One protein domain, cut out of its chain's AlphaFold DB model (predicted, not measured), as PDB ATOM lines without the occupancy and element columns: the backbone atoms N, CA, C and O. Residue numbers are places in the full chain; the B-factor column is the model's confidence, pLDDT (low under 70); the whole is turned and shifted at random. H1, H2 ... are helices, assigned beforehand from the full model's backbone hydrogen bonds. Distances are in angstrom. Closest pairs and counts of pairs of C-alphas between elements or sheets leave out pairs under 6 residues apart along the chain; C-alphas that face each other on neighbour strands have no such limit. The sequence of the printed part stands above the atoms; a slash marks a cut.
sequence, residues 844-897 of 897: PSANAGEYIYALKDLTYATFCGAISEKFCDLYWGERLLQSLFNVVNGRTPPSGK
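AT A GLANCE: This is residues 844 to 897 of the 897 residues of an uncharacterized protein of Ovis aries (UniProt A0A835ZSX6). Three short helices form a small cluster: H3 stands at one side, H2 meets it nearly crosswise, and H1 lies beside H2, near the later part of H3. Tails at both ends, residues 844 to 847 and 890 to 897, run out in opposite directions and make much of the length. The printed part has 54 residues, with H1, H2 and H3 in chain order and no named strand; its class is all helix. It is only just compact, close to loose, with a radius of gyration of the C-alphas of 11.8 A and spans of 45 by 20 by 16 A.

HOW THE PARTS SIT: H3, residues 878 to 889, touches H2, residues 860 to 870, with its residues 881 to 885 alone; the closest C-alphas, of Leu 881 and Cys 864, are 6.4 A apart. These helices are only just about perpendicular, at 73 degrees. H3, with residues 884 to 888 alone, only just touches H1, residues 848 to 854, with 3 pairs of C-alphas within 8 A; the closest, of Val 888 and Tyr 853, are 5.7 A apart. They run the same way at a steep tilt of 51 degrees. H1 and H2 are close but not clearly touching, with the closest C-alphas, of Ile 852 and Ile 867, 7.1 A apart. They run opposite ways at a steep tilt of 39 degrees. In H1, H2 and H3 every O i to N i+4 pair is within hydrogen-bond range.

IN THESE COORDINATES: H3 measures 16.0 A from first to last C-alpha, H2 15.4 A and H1 9.9 A. H1 begins at C-alpha 848 (34.776, 16.819, -99.969), and H3 ends at C-alpha 889 (23.506, 18.701, -88.192).

THE WHOLE: The C-alphas farthest apart, of Pro 844 and Lys 897, are 46.1 A apart. The printed part has no cut; the link from H1 to H2 is tight and that from H2 to H3 short. The model's pLDDT is under 70 at residues 844 to 847, 872 to 873 and 891 to 897.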
ATOM      1  N   PRO A 844      45.554  13.009 -99.465       33.53
ATOM      2  CA  PRO A 844      45.281  11.619 -99.110       33.53
ATOM      3  C   PRO A 844      43.814  11.421 -98.691       33.53
ATOM      4  O   PRO A 844      43.405  11.836 -97.609       33.53
ATOM      5  N   SER A 845      43.052  10.743 -99.556       37.03
ATOM      6  CA  SER A 845      41.878   9.914 -99.218       37.03
ATOM      7  C   SER A 845      40.843  10.499 -98.235       37.03
ATOM      8  O   SER A 845      40.553   9.880 -97.211       37.03
ATOM      9  N   ALA A 846      40.258  11.654 -98.557       45.41
ATOM     10  CA  ALA A 846      39.016  12.123 -97.936       45.41
ATOM     11  C   ALA A 846      38.208  12.943 -98.954       45.41
ATOM     12  O   ALA A 846      38.712  13.937 -99.481       45.41
ATOM     13  N   ASN A 847      36.971  12.533 -99.231       68.75
ATOM     14  CA  ASN A 847      36.111  13.213-100.201       68.75
ATOM     15  C   ASN A 847      35.554  14.521 -99.614       68.75
ATOM     16  O   ASN A 847      35.383  14.646 -98.398       68.75
ATOM     17  N   ALA A 848      35.232  15.509-100.456       72.56
ATOM     18  CA  ALA A 848      34.776  16.819 -99.969       72.56
ATOM     19  C   ALA A 848      33.503  16.718 -99.101       72.56
ATOM     20  O   ALA A 848      33.439  17.315 -98.026       72.56
ATOM     21  N   GLY A 849      32.536  15.891 -99.520       76.25
ATOM     22  CA  GLY A 849      31.331  15.589 -98.741       76.25
ATOM     23  C   GLY A 849      31.616  14.844 -97.431       76.25
ATOM     24  O   GLY A 849      30.998  15.151 -96.417       76.25
ATOM     25  N   GLU A 850      32.589  13.925 -97.407       77.06
ATOM     26  CA  GLU A 850      32.992  13.199 -96.189       77.06
ATOM     27  C   GLU A 850      33.634  14.133 -95.165       77.06
ATOM     28  O   GLU A 850      33.298  14.067 -93.985       77.06
ATOM     29  N   TYR A 851      34.515  15.038 -95.607       81.00
ATOM     30  CA  TYR A 851      35.098  16.055 -94.734       81.00
ATOM     31  C   TYR A 851      34.015  16.978 -94.162       81.00
ATOM     32  O   TYR A 851      33.992  17.223 -92.960       81.00
ATOM     33  N   ILE A 852      33.077  17.438 -94.994       83.94
ATOM     34  CA  ILE A 852      31.974  18.313 -94.568       83.94
ATOM     35  C   ILE A 852      31.009  17.587 -93.612       83.94
ATOM     36  O   ILE A 852      30.568  18.178 -92.631       83.94
ATOM     37  N   TYR A 853      30.750  16.293 -93.816       81.06
ATOM     38  CA  TYR A 853      29.975  15.463 -92.887       81.06
ATOM     39  C   TYR A 853      30.729  15.164 -91.576       81.06
ATOM     40  O   TYR A 853      30.112  15.074 -90.515       81.06
ATOM     41  N   ALA A 854      32.062  15.078 -91.609       81.62
ATOM     42  CA  ALA A 854      32.899  14.950 -90.413       81.62
ATOM     43  C   ALA A 854      32.965  16.238 -89.563       81.62
ATOM     44  O   ALA A 854      33.363  16.173 -88.403       81.62
ATOM     45  N   LEU A 855      32.533  17.387 -90.103       82.88
ATOM     46  CA  LEU A 855      32.358  18.653 -89.373       82.88
ATOM     47  C   LEU A 855      30.991  18.770 -88.660       82.88
ATOM     48  O   LEU A 855      30.620  19.856 -88.208       82.88
ATOM     49  N   LYS A 856      30.230  17.673 -88.549       80.12
ATOM     50  CA  LYS A 856      29.012  17.610 -87.727       80.12
ATOM     51  C   LYS A 856      29.274  17.924 -86.251       80.12
ATOM     52  O   LYS A 856      30.394  17.812 -85.760       80.12
ATOM     53  N   ASP A 857      28.208  18.291 -85.549       76.81
ATOM     54  CA  ASP A 857      28.165  18.636 -84.123       76.81
ATOM     55  C   ASP A 857      28.978  19.899 -83.734       76.81
ATOM     56  O   ASP A 857      29.041  20.270 -82.561       76.81
ATOM     57  N   LEU A 858      29.553  20.613 -84.712       83.56
ATOM     58  CA  LEU A 858      30.237  21.900 -84.530       83.56
ATOM     59  C   LEU A 858      29.267  23.096 -84.485       83.56
ATOM     60  O   LEU A 858      28.108  23.020 -84.890       83.56
ATOM     61  N   THR A 859      29.766  24.256 -84.042       84.44
ATOM     62  CA  THR A 859      29.038  25.530 -84.194       84.44
ATOM     63  C   THR A 859      29.068  26.009 -85.648       84.44
ATOM     64  O   THR A 859      30.025  25.725 -86.370       84.44
ATOM     65  N   TYR A 860      28.068  26.791 -86.072       82.19
ATOM     66  CA  TYR A 860      28.000  27.329 -87.438       82.19
ATOM     67  C   TYR A 860      29.251  28.138 -87.820       82.19
ATOM     68  O   TYR A 860      29.817  27.930 -88.888       82.19
ATOM     69  N   ALA A 861      29.755  28.988 -86.918       76.88
ATOM     70  CA  ALA A 861      30.973  29.763 -87.153       76.88
ATOM     71  C   ALA A 861      32.212  28.861 -87.334       76.88
ATOM     72  O   ALA A 861      32.994  29.060 -88.263       76.88
ATOM     73  N   THR A 862      32.367  27.833 -86.492       80.06
ATOM     74  CA  THR A 862      33.478  26.867 -86.591       80.06
ATOM     75  C   THR A 862      33.391  26.033 -87.873       80.06
ATOM     76  O   THR A 862      34.406  25.815 -88.529       80.06
ATOM     77  N   PHE A 863      32.186  25.606 -88.258       86.19
ATOM     78  CA  PHE A 863      31.908  24.854 -89.485       86.19
ATOM     79  C   PHE A 863      32.258  25.670 -90.737       86.19
ATOM     80  O   PHE A 863      33.049  25.223 -91.568       86.19
ATOM     81  N   CYS A 864      31.749  26.903 -90.836       83.44
ATOM     82  CA  CYS A 864      32.054  27.818 -91.938       83.44
ATOM     83  C   CYS A 864      33.551  28.138 -92.020       83.44
ATOM     84  O   CYS A 864      34.112  28.149 -93.118       83.44
ATOM     85  N   GLY A 865      34.209  28.347 -90.873       78.44
ATOM     86  CA  GLY A 865      35.656  28.546 -90.788       78.44
ATOM     87  C   GLY A 865      36.445  27.349 -91.319       78.44
ATOM     88  O   GLY A 865      37.257  27.513 -92.226       78.44
ATOM     89  N   ALA A 866      36.159  26.139 -90.828       80.94
ATOM     90  CA  ALA A 866      36.856  24.916 -91.230       80.94
ATOM     91  C   ALA A 866      36.697  24.605 -92.731       80.94
ATOM     92  O   ALA A 866      37.677  24.267 -93.395       80.94
ATOM     93  N   ILE A 867      35.495  24.777 -93.293       82.56
ATOM     94  CA  ILE A 867      35.251  24.619 -94.739       82.56
ATOM     95  C   ILE A 867      36.021  25.676 -95.540       82.56
ATOM     96  O   ILE A 867      36.720  25.334 -96.496       82.56
ATOM     97  N   SER A 868      35.943  26.944 -95.128       78.81
ATOM     98  CA  SER A 868      36.595  28.062 -95.828       78.81
ATOM     99  C   SER A 868      38.122  28.019 -95.739       78.81
ATOM    100  O   SER A 868      38.796  28.488 -96.652       78.81
ATOM    101  N   GLU A 869      38.688  27.447 -94.673       77.56
ATOM    102  CA  GLU A 869      40.126  27.196 -94.548       77.56
ATOM    103  C   GLU A 869      40.553  26.006 -95.420       77.56
ATOM    104  O   GLU A 869      41.466  26.130 -96.243       77.56
ATOM    105  N   LYS A 870      39.864  24.862 -95.289       75.50
ATOM    106  CA  LYS A 870      40.196  23.620 -96.003       75.50
ATOM    107  C   LYS A 870      40.069  23.759 -97.519       75.50
ATOM    108  O   LYS A 870      40.892  23.209 -98.249       75.50
ATOM    109  N   PHE A 871      39.071  24.509 -97.978       77.00
ATOM    110  CA  PHE A 871      38.745  24.714 -99.389       77.00
ATOM    111  C   PHE A 871      38.806  26.200 -99.780       77.00
ATOM    112  O   PHE A 871      37.950  26.690-100.511       77.00
ATOM    113  N   CYS A 872      39.837  26.914 -99.314       67.81
ATOM    114  CA  CYS A 872      40.036  28.354 -99.553       67.81
ATOM    115  C   CYS A 872      40.202  28.783-101.027       67.81
ATOM    116  O   CYS A 872      40.153  29.978-101.321       67.81
ATOM    117  N   ASP A 873      40.406  27.837-101.951       58.03
ATOM    118  CA  ASP A 873      40.448  28.078-103.401       58.03
ATOM    119  C   ASP A 873      39.052  27.907-104.081       58.03
ATOM    120  O   ASP A 873      38.939  28.056-105.302       58.03
ATOM    121  N   LEU A 874      37.988  27.635-103.304       70.31
ATOM    122  CA  LEU A 874      36.570  27.654-103.709       70.31
ATOM    123  C   LEU A 874      35.819  28.825-103.045       70.31
ATOM    124  O   LEU A 874      36.164  29.259-101.945       70.31
ATOM    125  N   TYR A 875      34.772  29.329-103.705       71.00
ATOM    126  CA  TYR A 875      33.860  30.318-103.120       71.00
ATOM    127  C   TYR A 875      32.681  29.616-102.445       71.00
ATOM    128  O   TYR A 875      31.995  28.817-103.079       71.00
ATOM    129  N   TRP A 876      32.432  29.945-101.180       80.19
ATOM    130  CA  TRP A 876      31.354  29.375-100.379       80.19
ATOM    131  C   TRP A 876      30.332  30.465-100.060       80.19
ATOM    132  O   TRP A 876      30.590  31.343 -99.239       80.19
ATOM    133  N   GLY A 877      29.180  30.431-100.734       77.00
ATOM    134  CA  GLY A 877      28.069  31.331-100.431       77.00
ATOM    135  C   GLY A 877      27.405  30.962 -99.103       77.00
ATOM    136  O   GLY A 877      27.265  29.781 -98.784       77.00
ATOM    137  N   GLU A 878      26.943  31.955 -98.341       80.56
ATOM    138  CA  GLU A 878      26.345  31.731 -97.015       80.56
ATOM    139  C   GLU A 878      25.163  30.755 -97.052       80.56
ATOM    140  O   GLU A 878      25.054  29.881 -96.198       80.56
ATOM    141  N   ARG A 879      24.310  30.846 -98.081       80.31
ATOM    142  CA  ARG A 879      23.157  29.949 -98.271       80.31
ATOM    143  C   ARG A 879      23.574  28.491 -98.470       80.31
ATOM    144  O   ARG A 879      22.899  27.601 -97.959       80.31
ATOM    145  N   LEU A 880      24.689  28.244 -99.163       83.81
ATOM    146  CA  LEU A 880      25.264  26.905 -99.310       83.81
ATOM    147  C   LEU A 880      25.848  26.423 -97.977       83.81
ATOM    148  O   LEU A 880      25.525  25.322 -97.545       83.81
ATOM    149  N   LEU A 881      26.638  27.250 -97.283       86.88
ATOM    150  CA  LEU A 881      27.193  26.899 -95.967       86.88
ATOM    151  C   LEU A 881      26.093  26.595 -94.939       86.88
ATOM    152  O   LEU A 881      26.181  25.599 -94.227       86.88
ATOM    153  N   GLN A 882      25.030  27.397 -94.904       84.56
ATOM    154  CA  GLN A 882      23.866  27.190 -94.044       84.56
ATOM    155  C   GLN A 882      23.079  25.930 -94.429       84.56
ATOM    156  O   GLN A 882      22.670  25.177 -93.549       84.56
ATOM    157  N   SER A 883      22.918  25.645 -95.726       84.25
ATOM    158  CA  SER A 883      22.252  24.419 -96.192       84.25
ATOM    159  C   SER A 883      23.055  23.167 -95.831       84.25
ATOM    160  O   SER A 883      22.501  22.233 -95.257       84.25
ATOM    161  N   LEU A 884      24.372  23.175 -96.066       86.38
ATOM    162  CA  LEU A 884      25.276  22.096 -95.661       86.38
ATOM    163  C   LEU A 884      25.282  21.913 -94.141       86.38
ATOM    164  O   LEU A 884      25.187  20.784 -93.667       86.38
ATOM    165  N   PHE A 885      25.322  23.002 -93.368       86.69
ATOM    166  CA  PHE A 885      25.252  22.944 -91.909       86.69
ATOM    167  C   PHE A 885      23.945  22.305 -91.426       86.69
ATOM    168  O   PHE A 885      23.977  21.419 -90.572       86.69
ATOM    169  N   ASN A 886      22.805  22.703 -91.992       85.19
ATOM    170  CA  ASN A 886      21.491  22.166 -91.636       85.19
ATOM    171  C   ASN A 886      21.361  20.675 -91.994       85.19
ATOM    172  O   ASN A 886      20.880  19.893 -91.174       85.19
ATOM    173  N   VAL A 887      21.840  20.271 -93.175       85.62
ATOM    174  CA  VAL A 887      21.834  18.875 -93.649       85.62
ATOM    175  C   VAL A 887      22.741  17.976 -92.805       85.62
ATOM    176  O   VAL A 887      22.345  16.866 -92.447       85.62
ATOM    177  N   VAL A 888      23.937  18.451 -92.448       84.50
ATOM    178  CA  VAL A 888      24.918  17.695 -91.654       84.50
ATOM    179  C   VAL A 888      24.521  17.605 -90.173       84.50
ATOM    180  O   VAL A 888      24.760  16.576 -89.548       84.50
ATOM    181  N   ASN A 889      23.881  18.639 -89.615       83.38
ATOM    182  CA  ASN A 889      23.506  18.701 -88.192       83.38
ATOM    183  C   ASN A 889      22.020  18.396 -87.912       83.38
ATOM    184  O   ASN A 889      21.576  18.527 -86.771       83.38
ATOM    185  N   GLY A 890      21.235  18.027 -88.929       70.44
ATOM    186  CA  GLY A 890      19.825  17.635 -88.795       70.44
ATOM    187  C   GLY A 890      18.872  18.742 -88.322       70.44
ATOM    188  O   GLY A 890      17.762  18.445 -87.881       70.44
ATOM    189  N   ARG A 891      19.283  20.015 -88.377       56.62
ATOM    190  CA  ARG A 891      18.476  21.152 -87.905       56.62
ATOM    191  C   ARG A 891      17.711  21.768 -89.068       56.62
ATOM    192  O   ARG A 891      18.273  22.514 -89.864       56.62
ATOM    193  N   THR A 892      16.414  21.489 -89.145       42.62
ATOM    194  CA  THR A 892      15.504  22.219 -90.032       42.62
ATOM    195  C   THR A 892      15.447  23.697 -89.627       42.62
ATOM    196  O   THR A 892      15.225  23.974 -88.443       42.62
ATOM    197  N   PRO A 893      15.583  24.656 -90.561       38.19
ATOM    198  CA  PRO A 893      15.266  26.046 -90.266       38.19
ATOM    199  C   PRO A 893      13.756  26.167 -89.985       38.19
ATOM    200  O   PRO A 893      12.960  25.567 -90.715       38.19
ATOM    201  N   PRO A 894      13.325  26.913 -88.951       36.31
ATOM    202  CA  PRO A 894      11.906  27.144 -88.714       36.31
ATOM    203  C   PRO A 894      11.322  27.981 -89.857       36.31
ATOM    204  O   PRO A 894      11.804  29.074 -90.154       36.31
ATOM    205  N   SER A 895      10.267  27.475 -90.496       39.16
ATOM    206  CA  SER A 895       9.515  28.192 -91.525       39.16
ATOM    207  C   SER A 895       8.659  29.293 -90.893       39.16
ATOM    208  O   SER A 895       7.493  29.086 -90.551       39.16
ATOM    209  N   GLY A 896       9.261  30.471 -90.724       42.66
ATOM    210  CA  GLY A 896       8.554  31.683 -90.313       42.66
ATOM    211  C   GLY A 896       7.431  32.041 -91.293       42.66
ATOM    212  O   GLY A 896       7.632  32.013 -92.508       42.66
ATOM    213  N   LYS A 897       6.260  32.354 -90.734       28.62
ATOM    214  CA  LYS A 897       5.155  33.046 -91.408       28.62
ATOM    215  C   LYS A 897       5.229  34.538 -91.103       28.62
ATOM    216  O   LYS A 897       5.742  34.854 -90.007       28.62
TER     217      LYS A 897